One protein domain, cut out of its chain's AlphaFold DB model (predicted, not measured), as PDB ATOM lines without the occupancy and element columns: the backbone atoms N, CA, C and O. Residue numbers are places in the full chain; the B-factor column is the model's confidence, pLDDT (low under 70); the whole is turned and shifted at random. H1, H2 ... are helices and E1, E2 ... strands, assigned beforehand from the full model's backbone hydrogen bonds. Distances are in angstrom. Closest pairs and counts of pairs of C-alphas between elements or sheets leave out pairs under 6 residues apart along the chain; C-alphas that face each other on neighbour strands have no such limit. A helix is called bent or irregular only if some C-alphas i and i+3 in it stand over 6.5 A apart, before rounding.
ATOM      1  N   TYR A 315     -27.952 -43.545 -31.334       95.19
ATOM      2  CA  TYR A 315     -29.063 -43.869 -32.224       95.19
ATOM      3  C   TYR A 315     -29.304 -42.712 -33.180       95.19
ATOM      4  O   TYR A 315     -29.420 -41.584 -32.705       95.19
ATOM      5  N   HIS A 316     -29.372 -42.937 -34.490       94.75
ATOM      6  CA  HIS A 316     -29.688 -41.867 -35.439       94.75
ATOM      7  C   HIS A 316     -31.075 -42.042 -36.048       94.75
ATOM      8  O   HIS A 316     -31.587 -43.144 -36.178       94.75
ATOM      9  N   CYS A 317     -31.707 -40.924 -36.387       93.06
ATOM     10  CA  CYS A 317     -32.930 -40.916 -37.172       93.06
ATOM     11  C   CYS A 317     -32.593 -40.827 -38.659       93.06
ATOM     12  O   CYS A 317     -31.922 -39.878 -39.058       93.06
ATOM     13  N   PHE A 318     -33.113 -41.754 -39.461       90.06
ATOM     14  CA  PHE A 318     -32.910 -41.774 -40.911       90.06
ATOM     15  C   PHE A 318     -33.482 -40.542 -41.608       90.06
ATOM     16  O   PHE A 318     -32.812 -39.933 -42.434       90.06
ATOM     17  N   GLU A 319     -34.671 -40.100 -41.193       89.44
ATOM     18  CA  GLU A 319     -35.350 -38.972 -41.832       89.44
ATOM     19  C   GLU A 319     -34.623 -37.643 -41.594       89.44
ATOM     20  O   GLU A 319     -34.402 -36.872 -42.519       89.44
ATOM     21  N   CYS A 320     -34.220 -37.347 -40.351       88.81
ATOM     22  CA  CYS A 320     -33.685 -36.024 -40.005       88.81
ATOM     23  C   CYS A 320     -32.176 -35.999 -39.702       88.81
ATOM     24  O   CYS A 320     -31.645 -34.938 -39.343       88.81
ATOM     25  N   LYS A 321     -31.508 -37.157 -39.794       92.19
ATOM     26  CA  LYS A 321     -30.082 -37.405 -39.508       92.19
ATOM     27  C   LYS A 321     -29.623 -37.014 -38.099       92.19
ATOM     28  O   LYS A 321     -28.428 -36.941 -37.828       92.19
ATOM     29  N   LYS A 322     -30.546 -36.761 -37.165       94.25
ATOM     30  CA  LYS A 322     -30.217 -36.394 -35.780       94.25
ATOM     31  C   LYS A 322     -29.794 -37.618 -34.973       94.25
ATOM     32  O   LYS A 322     -30.456 -38.651 -35.032       94.25
ATOM     33  N   VAL A 323     -28.750 -37.458 -34.166       95.44
ATOM     34  CA  VAL A 323     -28.202 -38.496 -33.288       95.44
ATOM     35  C   VAL A 323     -28.643 -38.277 -31.842       95.44
ATOM     36  O   VAL A 323     -28.663 -37.157 -31.323       95.44
ATOM     37  N   PHE A 324     -28.982 -39.373 -31.175       95.50
ATOM     38  CA  PHE A 324     -29.477 -39.448 -29.812       95.50
ATOM     39  C   PHE A 324     -28.546 -40.311 -28.966       95.50
ATOM     40  O   PHE A 324     -28.049 -41.346 -29.405       95.50
ATOM     41  N   ILE A 325     -28.343 -39.886 -27.721       93.06
ATOM     42  CA  ILE A 325     -27.490 -40.593 -26.754       93.06
ATOM     43  C   ILE A 325     -28.218 -41.816 -26.165       93.06
ATOM     44  O   ILE A 325     -27.573 -42.725 -25.659       93.06
ATOM     45  N   SER A 326     -29.554 -41.859 -26.228       93.12
ATOM     46  CA  SER A 326     -30.350 -42.968 -25.693       93.12
ATOM     47  C   SER A 326     -31.445 -43.428 -26.651       93.12
ATOM     48  O   SER A 326     -32.040 -42.617 -27.371       93.12
ATOM     49  N   ARG A 327     -31.756 -44.729 -26.586       94.06
ATOM     50  CA  ARG A 327     -32.837 -45.373 -27.343       94.06
ATOM     51  C   ARG A 327     -34.196 -44.742 -27.048       94.06
ATOM     52  O   ARG A 327     -34.964 -44.507 -27.972       94.06
ATOM     53  N   ASP A 328     -34.461 -44.377 -25.795       95.06
ATOM     54  CA  ASP A 328     -35.719 -43.730 -25.397       95.06
ATOM     55  C   ASP A 328     -35.908 -42.358 -26.048       95.06
ATOM     56  O   ASP A 328     -37.013 -41.992 -26.450       95.06
ATOM     57  N   SER A 329     -34.827 -41.577 -26.157       93.94
ATOM     58  CA  SER A 329     -34.879 -40.254 -26.788       93.94
ATOM     59  C   SER A 329     -35.133 -40.376 -28.286       93.94
ATOM     60  O   SER A 329     -35.933 -39.615 -28.828       93.94
ATOM     61  N   TYR A 330     -34.493 -41.357 -28.926       95.00
ATOM     62  CA  TYR A 330     -34.768 -41.727 -30.311       95.00
ATOM     63  C   TYR A 330     -36.220 -42.201 -30.484       95.00
ATOM     64  O   TYR A 330     -36.921 -41.680 -31.341       95.00
ATOM     65  N   GLY A 331     -36.722 -43.092 -29.624       95.19
ATOM     66  CA  GLY A 331     -38.089 -43.617 -29.714       95.19
ATOM     67  C   GLY A 331     -39.169 -42.547 -29.530       95.19
ATOM     68  O   GLY A 331     -40.198 -42.573 -30.199       95.19
ATOM     69  N   LYS A 332     -38.940 -41.557 -28.657       95.06
ATOM     70  CA  LYS A 332     -39.824 -40.381 -28.530       95.06
ATOM     71  C   LYS A 332     -39.775 -39.479 -29.759       95.06
ATOM     72  O   LYS A 332     -40.761 -38.813 -30.065       95.06
ATOM     73  N   HIS A 333     -38.619 -39.406 -30.412       93.69
ATOM     74  CA  HIS A 333     -38.435 -38.629 -31.626       93.69
ATOM     75  C   HIS A 333     -39.126 -39.300 -32.818       93.69
ATOM     76  O   HIS A 333     -40.000 -38.670 -33.396       93.69
ATOM     77  N   SER A 334     -38.838 -40.572 -33.100       93.38
ATOM     78  CA  SER A 334     -39.414 -41.310 -34.235       93.38
ATOM     79  C   SER A 334     -40.941 -41.411 -34.188       93.38
ATOM     80  O   SER A 334     -41.605 -41.346 -35.212       93.38
ATOM     81  N   LYS A 335     -41.531 -41.495 -32.989       94.00
ATOM     82  CA  LYS A 335     -42.995 -41.495 -32.816       94.00
ATOM     83  C   LYS A 335     -43.643 -40.117 -32.982       94.00
ATOM     84  O   LYS A 335     -44.866 -40.019 -32.975       94.00
ATOM     85  N   ASN A 336     -42.862 -39.040 -33.054       90.31
ATOM     86  CA  ASN A 336     -43.387 -37.686 -33.157       90.31
ATOM     87  C   ASN A 336     -43.271 -37.182 -34.605       90.31
ATOM     88  O   ASN A 336     -42.210 -36.665 -34.972       90.31
ATOM     89  N   PRO A 337     -44.353 -37.210 -35.405       82.19
ATOM     90  CA  PRO A 337     -44.309 -36.776 -36.804       82.19
ATOM     91  C   PRO A 337     -43.906 -35.301 -36.953       82.19
ATOM     92  O   PRO A 337     -43.284 -34.907 -37.937       82.19
ATOM     93  N   ARG A 338     -44.148 -34.460 -35.934       82.38
ATOM     94  CA  ARG A 338     -43.703 -33.051 -35.934       82.38
ATOM     95  C   ARG A 338     -42.193 -32.888 -35.816       82.38
ATOM     96  O   ARG A 338     -41.686 -31.783 -35.979       82.38
ATOM     97  N   SER A 339     -41.483 -33.941 -35.436       81.62
ATOM     98  CA  SER A 339     -40.038 -33.896 -35.276       81.62
ATOM     99  C   SER A 339     -39.288 -34.131 -36.590       81.62
ATOM    100  O   SER A 339     -38.147 -33.681 -36.704       81.62
ATOM    101  N   HIS A 340     -39.964 -34.738 -37.568       80.25
ATOM    102  CA  HIS A 340     -39.510 -34.904 -38.947       80.25
ATOM    103  C   HIS A 340     -40.103 -33.852 -39.881       80.25
ATOM    104  O   HIS A 340     -39.505 -33.524 -40.898       80.25
ATOM    105  N   ASN A 341     -41.247 -33.267 -39.514       74.38
ATOM    106  CA  ASN A 341     -41.869 -32.233 -40.322       74.38
ATOM    107  C   ASN A 341     -40.980 -30.974 -40.394       74.38
ATOM    108  O   ASN A 341     -40.814 -30.239 -39.414       74.38
ATOM    109  N   TYR A 342     -40.414 -30.735 -41.578       66.31
ATOM    110  CA  TYR A 342     -39.572 -29.580 -41.902       66.31
ATOM    111  C   TYR A 342     -40.360 -28.255 -41.861       66.31
ATOM    112  O   TYR A 342     -39.765 -27.176 -41.774       66.31
ATOM    113  N   ASN A 343     -41.697 -28.320 -41.840       66.06
ATOM    114  CA  ASN A 343     -42.578 -27.158 -41.807       66.06
ATOM    115  C   ASN A 343     -42.683 -26.588 -40.384       66.06
ATOM    116  O   ASN A 343     -43.517 -26.970 -39.568       66.06
ATOM    117  N   HIS A 344     -41.799 -25.642 -40.063       68.56
ATOM    118  CA  HIS A 344     -41.769 -24.983 -38.750       68.56
ATOM    119  C   HIS A 344     -42.841 -23.908 -38.532       68.56
ATOM    120  O   HIS A 344     -43.039 -23.457 -37.393       68.56
ATOM    121  N   CYS A 345     -43.525 -23.480 -39.589       72.81
ATOM    122  CA  CYS A 345     -44.750 -22.707 -39.477       72.81
ATOM    123  C   CYS A 345     -45.935 -23.650 -39.703       72.81
ATOM    124  O   CYS A 345     -46.216 -24.050 -40.816       72.81
ATOM    125  N   ASN A 346     -46.666 -23.983 -38.639       71.81
ATOM    126  CA  ASN A 346     -47.902 -24.774 -38.732       71.81
ATOM    127  C   ASN A 346     -49.082 -23.930 -39.257       71.81
ATOM    128  O   ASN A 346     -50.202 -24.088 -38.777       71.81
ATOM    129  N   HIS A 347     -48.829 -22.943 -40.119       76.62
ATOM    130  CA  HIS A 347     -49.854 -21.994 -40.538       76.62
ATOM    131  C   HIS A 347     -50.419 -22.423 -41.891       76.62
ATOM    132  O   HIS A 347     -49.687 -22.338 -42.872       76.62
ATOM    133  N   PRO A 348     -51.696 -22.826 -41.973       78.88
ATOM    134  CA  PRO A 348     -52.266 -23.402 -43.193       78.88
ATOM    135  C   PRO A 348     -52.410 -22.397 -44.346       78.88
ATOM    136  O   PRO A 348     -52.641 -22.794 -45.476       78.88
ATOM    137  N   SER A 349     -52.296 -21.094 -44.075       77.81
ATOM    138  CA  SER A 349     -52.673 -20.034 -45.023       77.81
ATOM    139  C   SER A 349     -51.554 -19.504 -45.937       77.81
ATOM    140  O   SER A 349     -51.721 -18.425 -46.502       77.81
ATOM    141  N   HIS A 350     -50.381 -20.135 -46.005       79.75
ATOM    142  CA  HIS A 350     -49.341 -19.711 -46.953       79.75
ATOM    143  C   HIS A 350     -48.522 -20.904 -47.418       79.75
ATOM    144  O   HIS A 350     -48.244 -21.796 -46.614       79.75
ATOM    145  N   ASP A 351     -48.072 -20.882 -48.673       85.62
ATOM    146  CA  ASP A 351     -47.169 -21.928 -49.135       85.62
ATOM    147  C   ASP A 351     -45.850 -21.812 -48.376       85.62
ATOM    148  O   ASP A 351     -45.272 -20.732 -48.201       85.62
ATOM    149  N   HIS A 352     -45.379 -22.943 -47.880       87.25
ATOM    150  CA  HIS A 352     -44.139 -22.999 -47.139       87.25
ATOM    151  C   HIS A 352     -42.961 -23.041 -48.103       87.25
ATOM    152  O   HIS A 352     -42.953 -23.805 -49.060       87.25
ATOM    153  N   GLN A 353     -41.930 -22.258 -47.800       91.81
ATOM    154  CA  GLN A 353     -40.618 -22.400 -48.418       91.81
ATOM    155  C   GLN A 353     -39.653 -22.889 -47.334       91.81
ATOM    156  O   GLN A 353     -39.073 -22.067 -46.607       91.81
ATOM    157  N   PRO A 354     -39.570 -24.215 -47.116       91.94
ATOM    158  CA  PRO A 354     -38.721 -24.773 -46.081       91.94
ATOM    159  C   PRO A 354     -37.245 -24.590 -46.441       91.94
ATOM    160  O   PRO A 354     -36.843 -24.715 -47.592       91.94
ATOM    161  N   ILE A 355     -36.430 -24.317 -45.427       94.06
ATOM    162  CA  ILE A 355     -34.967 -24.271 -45.525       94.06
ATOM    163  C   ILE A 355     -34.383 -25.324 -44.588       94.06
ATOM    164  O   ILE A 355     -34.853 -25.466 -43.456       94.06
ATOM    165  N   SER A 356     -33.373 -26.066 -45.044       93.50
ATOM    166  CA  SER A 356     -32.659 -27.056 -44.230       93.50
ATOM    167  C   SER A 356     -31.209 -27.176 -44.694       93.50
ATOM    168  O   SER A 356     -30.912 -27.937 -45.606       93.50
ATOM    169  N   HIS A 357     -30.306 -26.446 -44.039       95.75
ATOM    170  CA  HIS A 357     -28.869 -26.467 -44.332       95.75
ATOM    171  C   HIS A 357     -28.061 -26.848 -43.090       95.75
ATOM    172  O   HIS A 357     -28.472 -26.566 -41.957       95.75
ATOM    173  N   TYR A 358     -26.912 -27.481 -43.310       96.38
ATOM    174  CA  TYR A 358     -25.953 -27.858 -42.276       96.38
ATOM    175  C   TYR A 358     -24.674 -27.044 -42.453       96.38
ATOM    176  O   TYR A 358     -24.273 -26.762 -43.574       96.38
ATOM    177  N   PHE A 359     -24.062 -26.674 -41.334       97.69
ATOM    178  CA  PHE A 359     -22.856 -25.857 -41.271       97.69
ATOM    179  C   PHE A 359     -21.922 -26.409 -40.201       97.69
ATOM    180  O   PHE A 359     -22.386 -26.943 -39.185       97.69
ATOM    181  N   ASP A 360     -20.622 -26.213 -40.378       97.19
ATOM    182  CA  ASP A 360     -19.619 -26.657 -39.410       97.19
ATOM    183  C   ASP A 360     -19.550 -25.711 -38.204       97.19
ATOM    184  O   ASP A 360     -19.212 -26.117 -37.089       97.19
ATOM    185  N   SER A 361     -19.954 -24.448 -38.381       97.12
ATOM    186  CA  SER A 361     -19.980 -23.457 -37.303       97.12
ATOM    187  C   SER A 361     -21.232 -22.573 -37.305       97.12
ATOM    188  O   SER A 361     -21.888 -22.342 -38.321       97.12
ATOM    189  N   LEU A 362     -21.551 -21.994 -36.138       96.69
ATOM    190  CA  LEU A 362     -22.614 -20.989 -36.025       96.69
ATOM    191  C   LEU A 362     -22.302 -19.726 -36.842       96.69
ATOM    192  O   LEU A 362     -23.223 -19.025 -37.259       96.69
ATOM    193  N   GLN A 363     -21.020 -19.398 -37.011       97.00
ATOM    194  CA  GLN A 363     -20.579 -18.219 -37.750       97.00
ATOM    195  C   GLN A 363     -20.808 -18.394 -39.248       97.00
ATOM    196  O   GLN A 363     -21.365 -17.497 -39.871       97.00
ATOM    197  N   GLU A 364     -20.475 -19.561 -39.790       97.88
ATOM    198  CA  GLU A 364     -20.744 -19.925 -41.181       97.88
ATOM    199  C   GLU A 364     -22.248 -19.887 -41.487       97.88
ATOM    200  O   GLU A 364     -22.678 -19.219 -42.423       97.88
ATOM    201  N   ALA A 365     -23.077 -20.469 -40.612       97.75
ATOM    202  CA  ALA A 365     -24.532 -20.400 -40.746       97.75
ATOM    203  C   ALA A 365     -25.068 -18.955 -40.735       97.75
ATOM    204  O   ALA A 365     -26.026 -18.630 -41.435       97.75
ATOM    205  N   LYS A 366     -24.475 -18.067 -39.924       96.62
ATOM    206  CA  LYS A 366     -24.829 -16.637 -39.900       96.62
ATOM    207  C   LYS A 366     -24.382 -15.925 -41.173       96.62
ATOM    208  O   LYS A 366     -25.162 -15.145 -41.705       96.62
ATOM    209  N   ALA A 367     -23.175 -16.207 -41.655       96.50
ATOM    210  CA  ALA A 367     -22.660 -15.659 -42.903       96.50
ATOM    211  C   ALA A 367     -23.544 -16.071 -44.086       96.50
ATOM    212  O   ALA A 367     -23.879 -15.228 -44.908       96.50
ATOM    213  N   TRP A 368     -24.023 -17.319 -44.115       97.50
ATOM    214  CA  TRP A 368     -24.986 -17.775 -45.117       97.50
ATOM    215  C   TRP A 368     -26.304 -16.991 -45.051       97.50
ATOM    216  O   TRP A 368     -26.771 -16.493 -46.069       97.50
ATOM    217  N   VAL A 369     -26.877 -16.797 -43.855       97.19
ATOM    218  CA  VAL A 369     -28.105 -15.990 -43.667       97.19
ATOM    219  C   VAL A 369     -27.926 -14.553 -44.171       97.19
ATOM    220  O   VAL A 369     -28.857 -13.988 -44.740       97.19
ATOM    221  N   GLU A 370     -26.748 -13.962 -43.961       95.75
ATOM    222  CA  GLU A 370     -26.407 -12.616 -44.440       95.75
ATOM    223  C   GLU A 370     -26.151 -12.575 -45.951       95.75
ATOM    224  O   GLU A 370     -26.544 -11.615 -46.607       95.75
ATOM    225  N   ALA A 371     -25.531 -13.615 -46.514       95.00
ATOM    226  CA  ALA A 371     -25.285 -13.740 -47.948       95.00
ATOM    227  C   ALA A 371     -26.588 -13.880 -48.747       95.00
ATOM    228  O   ALA A 371     -26.678 -13.347 -49.848       95.00
ATOM    229  N   GLN A 372     -27.591 -14.545 -48.166       96.12
ATOM    230  CA  GLN A 372     -28.954 -14.655 -48.699       96.12
ATOM    231  C   GLN A 372     -29.834 -13.434 -48.372       96.12
ATOM    232  O   GLN A 372     -31.037 -13.461 -48.611       96.12
ATOM    233  N   GLU A 373     -29.270 -12.395 -47.742       95.00
ATOM    234  CA  GLU A 373     -29.958 -11.163 -47.328       95.00
ATOM    235  C   GLU A 373     -31.229 -11.377 -46.481       95.00
ATOM    236  O   GLU A 373     -32.073 -10.488 -46.339       95.00
ATOM    237  N   LEU A 374     -31.368 -12.535 -45.828       96.06
ATOM    238  CA  LEU A 374     -32.549 -12.858 -45.021       96.06
ATOM    239  C   LEU A 374     -32.678 -11.932 -43.799       96.06
ATOM    240  O   LEU A 374     -33.767 -11.749 -43.254       96.06
ATOM    241  N   ASP A 375     -31.593 -11.289 -43.363       95.12
ATOM    242  CA  ASP A 375     -31.600 -10.313 -42.269       95.12
ATOM    243  C   ASP A 375     -32.354  -9.005 -42.600       95.12
ATOM    244  O   ASP A 375     -32.633  -8.193 -41.704       95.12
ATOM    245  N   LYS A 376     -32.735  -8.823 -43.871       94.50
ATOM    246  CA  LYS A 376     -33.674  -7.802 -44.342       94.50
ATOM    247  C   LYS A 376     -35.087  -8.009 -43.799       94.50
ATOM    248  O   LYS A 376     -35.705  -7.050 -43.315       94.50
ATOM    249  N   TYR A 377     -35.558  -9.256 -43.843       95.38
ATOM    250  CA  TYR A 377     -36.926  -9.669 -43.511       95.38
ATOM    251  C   TYR A 377     -37.048 -10.221 -42.086       95.38
ATOM    252  O   TYR A 377     -38.096 -10.113 -41.434       95.38
ATOM    253  N   TYR A 378     -35.952 -10.779 -41.571       95.81
ATOM    254  CA  TYR A 378     -35.901 -11.451 -40.284       95.81
ATOM    255  C   TYR A 378     -35.145 -10.650 -39.226       95.81
ATOM    256  O   TYR A 378     -34.187  -9.924 -39.477       95.81
ATOM    257  N   THR A 379     -35.564 -10.825 -37.977       94.62
ATOM    258  CA  THR A 379     -34.868 -10.305 -36.800       94.62
ATOM    259  C   THR A 379     -34.503 -11.439 -35.858       94.62
ATOM    260  O   THR A 379     -35.227 -12.426 -35.734       94.62
ATOM    261  N   VAL A 380     -33.366 -11.291 -35.178       95.94
ATOM    262  CA  VAL A 380     -32.924 -12.252 -34.167       95.94
ATOM    263  C   VAL A 380     -33.826 -12.121 -32.940       95.94
ATOM    264  O   VAL A 380     -33.741 -11.143 -32.200       95.94
ATOM    265  N   ALA A 381     -34.681 -13.117 -32.723       94.00
ATOM    266  CA  ALA A 381     -35.584 -13.200 -31.579       94.00
ATOM    267  C   ALA A 381     -34.862 -13.679 -30.314       94.00
ATOM    268  O   ALA A 381     -35.174 -13.276 -29.195       94.00
ATOM    269  N   THR A 382     -33.906 -14.595 -30.471       94.00
ATOM    270  CA  THR A 382     -33.109 -15.158 -29.376       94.00
ATOM    271  C   THR A 382     -31.757 -15.594 -29.919       94.00
ATOM    272  O   THR A 382     -31.696 -16.243 -30.958       94.00
ATOM    273  N   SER A 383     -30.677 -15.277 -29.203       95.81
ATOM    274  CA  SER A 383     -29.323 -15.733 -29.524       95.81
ATOM    275  C   SER A 383     -28.672 -16.315 -28.274       95.81
ATOM    276  O   SER A 383     -28.590 -15.654 -27.240       95.81
ATOM    277  N   ARG A 384     -28.229 -17.564 -28.364       93.94
ATOM    278  CA  ARG A 384     -27.481 -18.331 -27.361       93.94
ATOM    279  C   ARG A 384     -26.307 -19.019 -28.062       93.94
ATOM    280  O   ARG A 384     -26.327 -19.155 -29.283       93.94
ATOM    281  N   LYS A 385     -25.325 -19.501 -27.290       92.81
ATOM    282  CA  LYS A 385     -24.116 -20.172 -27.810       92.81
ATOM    283  C   LYS A 385     -24.427 -21.291 -28.820       92.81
ATOM    284  O   LYS A 385     -23.720 -21.435 -29.805       92.81
ATOM    285  N   GLU A 386     -25.517 -22.026 -28.607       95.38
ATOM    286  CA  GLU A 386     -25.897 -23.202 -29.408       95.38
ATOM    287  C   GLU A 386     -27.217 -23.029 -30.176       95.38
ATOM    288  O   GLU A 386     -27.712 -23.981 -30.773       95.38
ATOM    289  N   LEU A 387     -27.833 -21.840 -30.138       95.75
ATOM    290  CA  LEU A 387     -29.139 -21.589 -30.752       95.75
ATOM    291  C   LEU A 387     -29.299 -20.116 -31.129       95.75
ATOM    292  O   LEU A 387     -29.274 -19.248 -30.261       95.75
ATOM    293  N   THR A 388     -29.586 -19.840 -32.396       97.19
ATOM    294  CA  THR A 388     -30.059 -18.537 -32.876       97.19
ATOM    295  C   THR A 388     -31.423 -18.711 -33.535       97.19
ATOM    296  O   THR A 388     -31.561 -19.501 -34.459       97.19
ATOM    297  N   LEU A 389     -32.439 -17.992 -33.058       96.00
ATOM    298  CA  LEU A 389     -33.789 -17.984 -33.624       96.00
ATOM    299  C   LEU A 389     -34.018 -16.676 -34.382       96.00
ATOM    300  O   LEU A 389     -33.906 -15.596 -33.799       96.00
ATOM    301  N   TYR A 390     -34.394 -16.799 -35.648       96.69
ATOM    302  CA  TYR A 390     -34.809 -15.724 -36.534       96.69
ATOM    303  C   TYR A 390     -36.326 -15.774 -36.706       96.69
ATOM    304  O   TYR A 390     -36.904 -16.840 -36.913       96.69
ATOM    305  N   GLN A 391     -36.982 -14.623 -36.613       95.25
ATOM    306  CA  GLN A 391     -38.423 -14.491 -36.835       95.25
ATOM    307  C   GLN A 391     -38.709 -13.288 -37.726       95.25
ATOM    308  O   GLN A 391     -37.925 -12.333 -37.731       95.25
ATOM    309  N   CYS A 392     -39.832 -13.324 -38.440       95.31
ATOM    310  CA  CYS A 392     -40.295 -12.191 -39.227       95.31
ATOM    311  C   CYS A 392     -40.250 -10.892 -38.412       95.31
ATOM    312  O   CYS A 392     -40.710 -10.826 -37.268       95.31
ATOM    313  N   ARG A 393     -39.709  -9.837 -39.019       92.31
ATOM    314  CA  ARG A 393     -39.579  -8.522 -38.393       92.31
ATOM    315  C   ARG A 393     -40.915  -7.888 -38.000       92.31
ATOM    316  O   ARG A 393     -40.938  -7.148 -37.015       92.31
ATOM    317  N   LEU A 394     -41.985  -8.151 -38.751       92.69
ATOM    318  CA  LEU A 394     -43.326  -7.627 -38.467       92.69
ATOM    319  C   LEU A 394     -44.047  -8.432 -37.373       92.69
ATOM    320  O   LEU A 394     -44.935  -7.898 -36.709       92.69
ATOM    321  N   ASN A 395     -43.592  -9.661 -37.084       90.69
ATOM    322  CA  ASN A 395     -44.058 -10.452 -35.942       90.69
ATOM    323  C   ASN A 395     -43.354 -10.030 -34.642       90.69
ATOM    324  O   ASN A 395     -42.611 -10.782 -34.000       90.69
ATOM    325  N   ARG A 396     -43.562  -8.775 -34.240       79.12
ATOM    326  CA  ARG A 396     -43.108  -8.283 -32.938       79.12
ATOM    327  C   ARG A 396     -44.087  -8.718 -31.863       79.12
ATOM    328  O   ARG A 396     -44.978  -7.948 -31.534       79.12
ATOM    329  N   ALA A 397     -43.874  -9.903 -31.284       66.44
ATOM    330  CA  ALA A 397     -44.622 -10.414 -30.131       66.44
ATOM    331  C   ALA A 397     -45.072  -9.273 -29.202       66.44
ATOM    332  O   ALA A 397     -44.225  -8.724 -28.498       66.44
ATOM    333  N   PRO A 419     -49.081 -10.846 -37.487       89.50
ATOM    334  CA  PRO A 419     -48.865 -12.127 -36.808       89.50
ATOM    335  C   PRO A 419     -48.251 -13.190 -37.741       89.50
ATOM    336  O   PRO A 419     -48.805 -14.260 -37.960       89.50
ATOM    337  N   CYS A 420     -47.077 -12.900 -38.294       91.19
ATOM    338  CA  CYS A 420     -46.395 -13.752 -39.257       91.19
ATOM    339  C   CYS A 420     -45.721 -14.950 -38.593       91.19
ATOM    340  O   CYS A 420     -44.852 -14.796 -37.733       91.19
ATOM    341  N   THR A 421     -46.046 -16.164 -39.028       91.88
ATOM    342  CA  THR A 421     -45.438 -17.384 -38.474       91.88
ATOM    343  C   THR A 421     -44.063 -17.722 -39.039       91.88
ATOM    344  O   THR A 421     -43.439 -18.670 -38.556       91.88
ATOM    345  N   ALA A 422     -43.590 -16.970 -40.034       93.75
ATOM    346  CA  ALA A 422     -42.313 -17.209 -40.685       93.75
ATOM    347  C   ALA A 422     -41.160 -17.058 -39.684       93.75
ATOM    348  O   ALA A 422     -40.962 -16.009 -39.054       93.75
ATOM    349  N   LYS A 423     -40.415 -18.147 -39.503       95.06
ATOM    350  CA  LYS A 423     -39.299 -18.245 -38.564       95.06
ATOM    351  C   LYS A 423     -38.390 -19.399 -38.953       95.06
ATOM    352  O   LYS A 423     -38.846 -20.440 -39.428       95.06
ATOM    353  N   PHE A 424     -37.114 -19.238 -38.655       95.69
ATOM    354  CA  PHE A 424     -36.121 -20.292 -38.780       95.69
ATOM    355  C   PHE A 424     -35.114 -20.201 -37.645       95.69
ATOM    356  O   PHE A 424     -34.948 -19.163 -37.008       95.69
ATOM    357  N   ARG A 425     -34.458 -21.311 -37.335       96.06
ATOM    358  CA  ARG A 425     -33.463 -21.375 -36.268       96.06
ATOM    359  C   ARG A 425     -32.204 -22.056 -36.754       96.06
ATOM    360  O   ARG A 425     -32.274 -23.034 -37.485       96.06
ATOM    361  N   VAL A 426     -31.076 -21.573 -36.265       97.38
ATOM    362  CA  VAL A 426     -29.777 -22.227 -36.361       97.38
ATOM    363  C   VAL A 426     -29.478 -22.822 -34.998       97.38
ATOM    364  O   VAL A 426     -29.476 -22.088 -34.013       97.38
ATOM    365  N   HIS A 427     -29.262 -24.127 -34.906       96.31
ATOM    366  CA  HIS A 427     -28.996 -24.778 -33.624       96.31
ATOM    367  C   HIS A 427     -27.977 -25.902 -33.746       96.31
ATOM    368  O   HIS A 427     -27.920 -26.569 -34.777       96.31
ATOM    369  N   LYS A 428     -27.181 -26.085 -32.692       97.19
ATOM    370  CA  LYS A 428     -26.175 -27.143 -32.607       97.19
ATOM    371  C   LYS A 428     -26.857 -28.494 -32.398       97.19
ATOM    372  O   LYS A 428     -27.746 -28.611 -31.549       97.19
ATOM    373  N   LEU A 429     -26.443 -29.507 -33.149       95.56
ATOM    374  CA  LEU A 429     -26.895 -30.885 -32.985       95.56
ATOM    375  C   LEU A 429     -25.812 -31.885 -33.392       95.56
ATOM    376  O   LEU A 429     -24.894 -31.553 -34.134       95.56
ATOM    377  N   LEU A 430     -25.926 -33.110 -32.884       96.19
ATOM    378  CA  LEU A 430     -25.148 -34.243 -33.374       96.19
ATOM    379  C   LEU A 430     -25.854 -34.806 -34.609       96.19
ATOM    380  O   LEU A 430     -27.004 -35.243 -34.508       96.19
ATOM    381  N   THR A 431     -25.177 -34.765 -35.753       95.31
ATOM    382  CA  THR A 431     -25.666 -35.256 -37.045       95.31
ATOM    383  C   THR A 431     -24.947 -36.550 -37.401       95.31
ATOM    384  O   THR A 431     -23.747 -36.678 -37.163       95.31
ATOM    385  N   CYS A 432     -25.677 -37.513 -37.948       95.25
ATOM    386  CA  CYS A 432     -25.126 -38.752 -38.472       95.25
ATOM    387  C   CYS A 432     -24.469 -38.500 -39.833       95.25
ATOM    388  O   CYS A 432     -25.050 -37.820 -40.677       95.25
ATOM    389  N   THR A 433     -23.276 -39.056 -40.025       93.94
ATOM    390  CA  THR A 433     -22.533 -39.035 -41.296       93.94
ATOM    391  C   THR A 433     -22.267 -40.446 -41.820       93.94
ATOM    392  O   THR A 433     -21.401 -40.623 -42.667       93.94
ATOM    393  N   CYS A 434     -22.962 -41.456 -41.286       92.81
ATOM    394  CA  CYS A 434     -22.838 -42.831 -41.757       92.81
ATOM    395  C   CYS A 434     -23.283 -42.917 -43.232       92.81
ATOM    396  O   CYS A 434     -24.303 -42.317 -43.577       92.81
ATOM    397  N   PRO A 435     -22.549 -43.650 -44.089       87.94
ATOM    398  CA  PRO A 435     -22.904 -43.811 -45.499       87.94
ATOM    399  C   PRO A 435     -24.118 -44.727 -45.705       87.94
ATOM    400  O   PRO A 435     -24.896 -44.489 -46.623       87.94
ATOM    401  N   ASN A 436     -24.307 -45.722 -44.828       81.44
ATOM    402  CA  ASN A 436     -25.404 -46.688 -44.911       81.44
ATOM    403  C   ASN A 436     -26.405 -46.475 -43.770       81.44
ATOM    404  O   ASN A 436     -26.023 -46.418 -42.596       81.44
ATOM    405  N   ASP A 437     -27.684 -46.406 -44.133       77.00
ATOM    406  CA  ASP A 437     -28.834 -46.179 -43.250       77.00
ATOM    407  C   ASP A 437     -29.511 -47.502 -42.815       77.00
ATOM    408  O   ASP A 437     -30.681 -47.526 -42.447       77.00
ATOM    409  N   ASP A 438     -28.805 -48.635 -42.835       81.31
ATOM    410  CA  ASP A 438     -29.449 -49.944 -42.610       81.31
ATOM    411  C   ASP A 438     -29.670 -50.273 -41.124       81.31
ATOM    412  O   ASP A 438     -30.417 -51.186 -40.771       81.31
ATOM    413  N   SER A 439     -29.036 -49.529 -40.211       87.56
ATOM    414  CA  SER A 439     -29.183 -49.740 -38.769       87.56
ATOM    415  C   SER A 439     -29.451 -48.436 -38.033       87.56
ATOM    416  O   SER A 439     -28.850 -47.409 -38.321       87.56
ATOM    417  N   ASN A 440     -30.302 -48.484 -37.005       90.69
ATOM    418  CA  ASN A 440     -30.564 -47.321 -36.148       90.69
ATOM    419  C   ASN A 440     -29.341 -46.901 -35.314       90.69
ATOM    420  O   ASN A 440     -29.434 -45.934 -34.557       90.69
ATOM    421  N   PHE A 441     -28.221 -47.624 -35.395       92.56
ATOM    422  CA  PHE A 441     -27.005 -47.345 -34.650       92.56
ATOM    423  C   PHE A 441     -26.097 -46.397 -35.429       92.56
ATOM    424  O   PHE A 441     -25.770 -46.599 -36.592       92.56
ATOM    425  N   CYS A 442     -25.666 -45.331 -34.766       93.44
ATOM    426  CA  CYS A 442     -24.775 -44.337 -35.336       93.44
ATOM    427  C   CYS A 442     -23.331 -44.627 -34.929       93.44
ATOM    428  O   CYS A 442     -22.967 -44.428 -33.768       93.44
ATOM    429  N   THR A 443     -22.503 -45.029 -35.889       92.00
ATOM    430  CA  THR A 443     -21.053 -45.201 -35.699       92.00
ATOM    431  C   THR A 443     -20.285 -43.909 -35.975       92.00
ATOM    432  O   THR A 443     -19.286 -43.632 -35.318       92.00
ATOM    433  N   GLN A 444     -20.794 -43.071 -36.882       93.31
ATOM    434  CA  GLN A 444     -20.170 -41.815 -37.289       93.31
ATOM    435  C   GLN A 444     -21.129 -40.650 -37.042       93.31
ATOM    436  O   GLN A 444     -22.161 -40.509 -37.699       93.31
ATOM    437  N   SER A 445     -20.808 -39.827 -36.045       94.12
ATOM    438  CA  SER A 445     -21.583 -38.631 -35.718       94.12
ATOM    439  C   SER A 445     -20.672 -37.425 -35.574       94.12
ATOM    440  O   SER A 445     -19.680 -37.504 -34.846       94.12
ATOM    441  N   ARG A 446     -21.067 -36.297 -36.159       96.44
ATOM    442  CA  ARG A 446     -20.360 -35.020 -36.059       96.44
ATOM    443  C   ARG A 446     -21.265 -33.967 -35.430       96.44
ATOM    444  O   ARG A 446     -22.466 -33.930 -35.690       96.44
ATOM    445  N   GLU A 447     -20.710 -33.114 -34.576       96.81
ATOM    446  CA  GLU A 447     -21.427 -31.923 -34.121       96.81
ATOM    447  C   GLU A 447     -21.478 -30.897 -35.254       96.81
ATOM    448  O   GLU A 447     -20.439 -30.497 -35.769       96.81
ATOM    449  N   MET A 448     -22.679 -30.463 -35.626       97.62
ATOM    450  CA  MET A 448     -22.901 -29.473 -36.680       97.62
ATOM    451  C   MET A 448     -23.988 -28.482 -36.261       97.62
ATOM    452  O   MET A 448     -24.752 -28.710 -35.316       97.62
ATOM    453  N   PHE A 449     -24.089 -27.369 -36.978       97.25
ATOM    454  CA  PHE A 449     -25.178 -26.413 -36.841       97.25
ATOM    455  C   PHE A 449     -26.182 -26.607 -37.967       97.25
ATOM    456  O   PHE A 449     -25.840 -26.492 -39.137       97.25
ATOM    457  N   ARG A 450     -27.446 -26.847 -37.617       95.81
ATOM    458  CA  ARG A 450     -28.527 -26.942 -38.600       95.81
ATOM    459  C   ARG A 450     -29.380 -25.694 -38.582       95.81
ATOM    460  O   ARG A 450     -29.952 -25.333 -37.544       95.81
ATOM    461  N   LEU A 451     -29.483 -25.079 -39.749       96.44
ATOM    462  CA  LEU A 451     -30.435 -24.035 -40.077       96.44
ATOM    463  C   LEU A 451     -31.703 -24.704 -40.597       96.44
ATOM    464  O   LEU A 451     -31.653 -25.420 -41.589       96.44
ATOM    465  N   GLN A 452     -32.823 -24.499 -39.909       94.31
ATOM    466  CA  GLN A 452     -34.110 -25.068 -40.303       94.31
ATOM    467  C   GLN A 452     -35.274 -24.118 -40.020       94.31
ATOM    468  O   GLN A 452     -35.312 -23.473 -38.963       94.31
ATOM    469  N   GLY A 453     -36.237 -24.039 -40.934       93.81
ATOM    470  CA  GLY A 453     -37.400 -23.163 -40.795       93.81
ATOM    471  C   GLY A 453     -38.176 -22.953 -42.081       93.81
ATOM    472  O   GLY A 453     -38.002 -23.703 -43.030       93.81
ATOM    473  N   CYS A 454     -38.997 -21.904 -42.099       94.69
ATOM    474  CA  CYS A 454     -39.662 -21.412 -43.302       94.69
ATOM    475  C   CYS A 454     -39.266 -19.953 -43.551       94.69
ATOM    476  O   CYS A 454     -39.349 -19.128 -42.625       94.69
ATOM    477  N   ILE A 455     -38.842 -19.660 -44.785       95.62
ATOM    478  CA  ILE A 455     -38.463 -18.306 -45.221       95.62
ATOM    479  C   ILE A 455     -39.613 -17.513 -45.858       95.62
ATOM    480  O   ILE A 455     -39.506 -16.301 -46.026       95.62
ATOM    481  N   ARG A 456     -40.733 -18.167 -46.182       94.88
ATOM    482  CA  ARG A 456     -41.894 -17.495 -46.773       94.88
ATOM    483  C   ARG A 456     -42.750 -16.835 -45.698       94.88
ATOM    484  O   ARG A 456     -43.061 -17.434 -44.667       94.88
ATOM    485  N   HIS A 457     -43.124 -15.583 -45.946       93.38
ATOM    486  CA  HIS A 457     -43.990 -14.797 -45.076       93.38
ATOM    487  C   HIS A 457     -45.466 -15.040 -45.407       93.38
ATOM    488  O   HIS A 457     -45.830 -15.239 -46.559       93.38
ATOM    489  N   SER A 458     -46.329 -14.992 -44.389       92.81
ATOM    490  CA  SER A 458     -47.789 -15.082 -44.552       92.81
ATOM    491  C   SER A 458     -48.436 -13.737 -44.911       92.81
ATOM    492  O   SER A 458     -49.631 -13.550 -44.705       92.81
ATOM    493  N   HIS A 459     -47.626 -12.763 -45.313       91.81
ATOM    494  CA  HIS A 459     -48.029 -11.416 -45.683       91.81
ATOM    495  C   HIS A 459     -46.973 -10.838 -46.619       91.81
ATOM    496  O   HIS A 459     -45.801 -11.225 -46.560       91.81
ATOM    497  N   GLU A 460     -47.383  -9.869 -47.421       92.75
ATOM    498  CA  GLU A 460     -46.460  -9.038 -48.174       92.75
ATOM    499  C   GLU A 460     -45.690  -8.113 -47.222       92.75
ATOM    500  O   GLU A 460     -46.185  -7.710 -46.161       92.75
ATOM    501  N   ILE A 461     -44.435  -7.824 -47.549       91.19
ATOM    502  CA  ILE A 461     -43.629  -6.861 -46.806       91.19
ATOM    503  C   ILE A 461     -43.355  -5.701 -47.742       91.19
ATOM    504  O   ILE A 461     -42.626  -5.846 -48.714       91.19
ATOM    505  N   GLU A 462     -43.910  -4.545 -47.409       89.88
ATOM    506  CA  GLU A 462     -43.715  -3.351 -48.218       89.88
ATOM    507  C   GLU A 462     -42.238  -2.896 -48.189       89.88
ATOM    508  O   GLU A 462     -41.602  -2.933 -47.125       89.88
ATOM    509  N   PRO A 463     -41.700  -2.373 -49.308       88.25
ATOM    510  CA  PRO A 463     -40.307  -1.937 -49.444       88.25
ATOM    511  C   PRO A 463     -39.752  -1.066 -48.313       88.25
ATOM    512  O   PRO A 463     -38.619  -1.236 -47.851       88.25
ATOM    513  N   HIS A 464     -40.562  -0.142 -47.801       83.38
ATOM    514  CA  HIS A 464     -40.150   0.788 -46.749       83.38
ATOM    515  C   HIS A 464     -39.999   0.124 -45.366       83.38
ATOM    516  O   HIS A 464     -39.328   0.667 -44.481       83.38
ATOM    517  N   HIS A 465     -40.559  -1.075 -45.173       88.00
ATOM    518  CA  HIS A 465     -40.395  -1.872 -43.956       88.00
ATOM    519  C   HIS A 465     -39.109  -2.708 -43.946       88.00
ATOM    520  O   HIS A 465     -38.685  -3.193 -42.881       88.00
ATOM    521  N   PHE A 466     -38.436  -2.837 -45.091       90.81
ATOM    522  CA  PHE A 466     -37.188  -3.572 -45.176       90.81
ATOM    523  C   PHE A 466     -36.065  -2.933 -44.359       90.81
ATOM    524  O   PHE A 466     -35.942  -1.717 -44.148       90.81
ATOM    525  N   ARG A 467     -35.187  -3.794 -43.844       91.19
ATOM    526  CA  ARG A 467     -33.888  -3.348 -43.342       91.19
ATOM    527  C   ARG A 467     -32.930  -3.165 -44.512       91.19
ATOM    528  O   ARG A 467     -33.067  -3.821 -45.528       91.19
TER     529      ARG A 467
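This is residues 315 to 397 and 419 to 467 of the 593 residues of an uncharacterized protein of Tigriopus californicus (UniProt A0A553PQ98). A twisted, curled sheet of five strands makes the body, with helix H3 packed over one face. Its long, bent hairpin E4 and E5 reaches beyond the other strands towards the end of the domain where H1 lies; H1 and H2 are off the sheet. The printed part has 132 residues, with three named helices and five named strands in the order H1 H2 E1 H3 E2 E3 E4 E5; the sheet's order is E1 E5 E4 E3 E2, antiparallel throughout. The class is mixed, helices and strands, with under half of the residues in named elements. The whole is compact, with a radius of gyration of the C-alphas of 16.2 A, yet elongated, spanning 52 by 32 by 23 A.

Start at the hairpin of E4, residues 423 to 432, and E5, residues 445 to 454: N 425 and O 452 are 2.8 A apart, within hydrogen-bond range. E4 bends by 71 degrees at residue 428 and E5 by 61 degrees at residue 448. Beside E5 find edge strand E1, residues 354 to 359, with N 357 and O 451 at 3.0 A. Beside E4 find E3, residues 387 to 392, with N 390 and O 424 at 2.8 A. E3 forms a hairpin with edge strand E2, residues 378 to 384, where N 381 and O 389 are 2.8 A apart. H3, residues 362 to 371, is on the sheet at a height of 7.7 A, in two layers, a helix on one face of a sheet. It lies over E5; on the local plane their lines stand at 29 degrees, only just along the strands. Their closest C-alphas, of Leu 362 and Phe 449, are 6.1 A apart. H1, residues 327 to 334, and H2, residues 337 to 340, are not on the sheet; they are close but not clearly touching, with their closest C-alphas, of His 333 and Ser 339, 6.2 A apart. In H1 and H3 every O i to N i+4 pair is within hydrogen-bond range; H2 is too short for one.

Find C-alpha 327 at (-32.837, -45.373, -27.343), where H1 begins; it is 10.4 A long, and H2 5.6 A. E1 measures 16.6 A, H3 14.2 A, and E2 and E3 16.9 A each. E4 runs 24.9 A from C-alpha 423 at (-39.299, -18.245, -38.564). E5 runs 26.1 A to C-alpha 454 at (-39.662, -21.412, -43.302).

The C-alphas farthest apart, of Ser 439 and His 464, are 52.3 A apart. Residues 398 to 418 are not printed; C-alphas 397 and 419 are 8.1 A apart across the cut. The links H2 to E1 and E4 to E5 are long. Mean pLDDT of the printed part is 91.4; residues 342 to 344 and 397 are under 70.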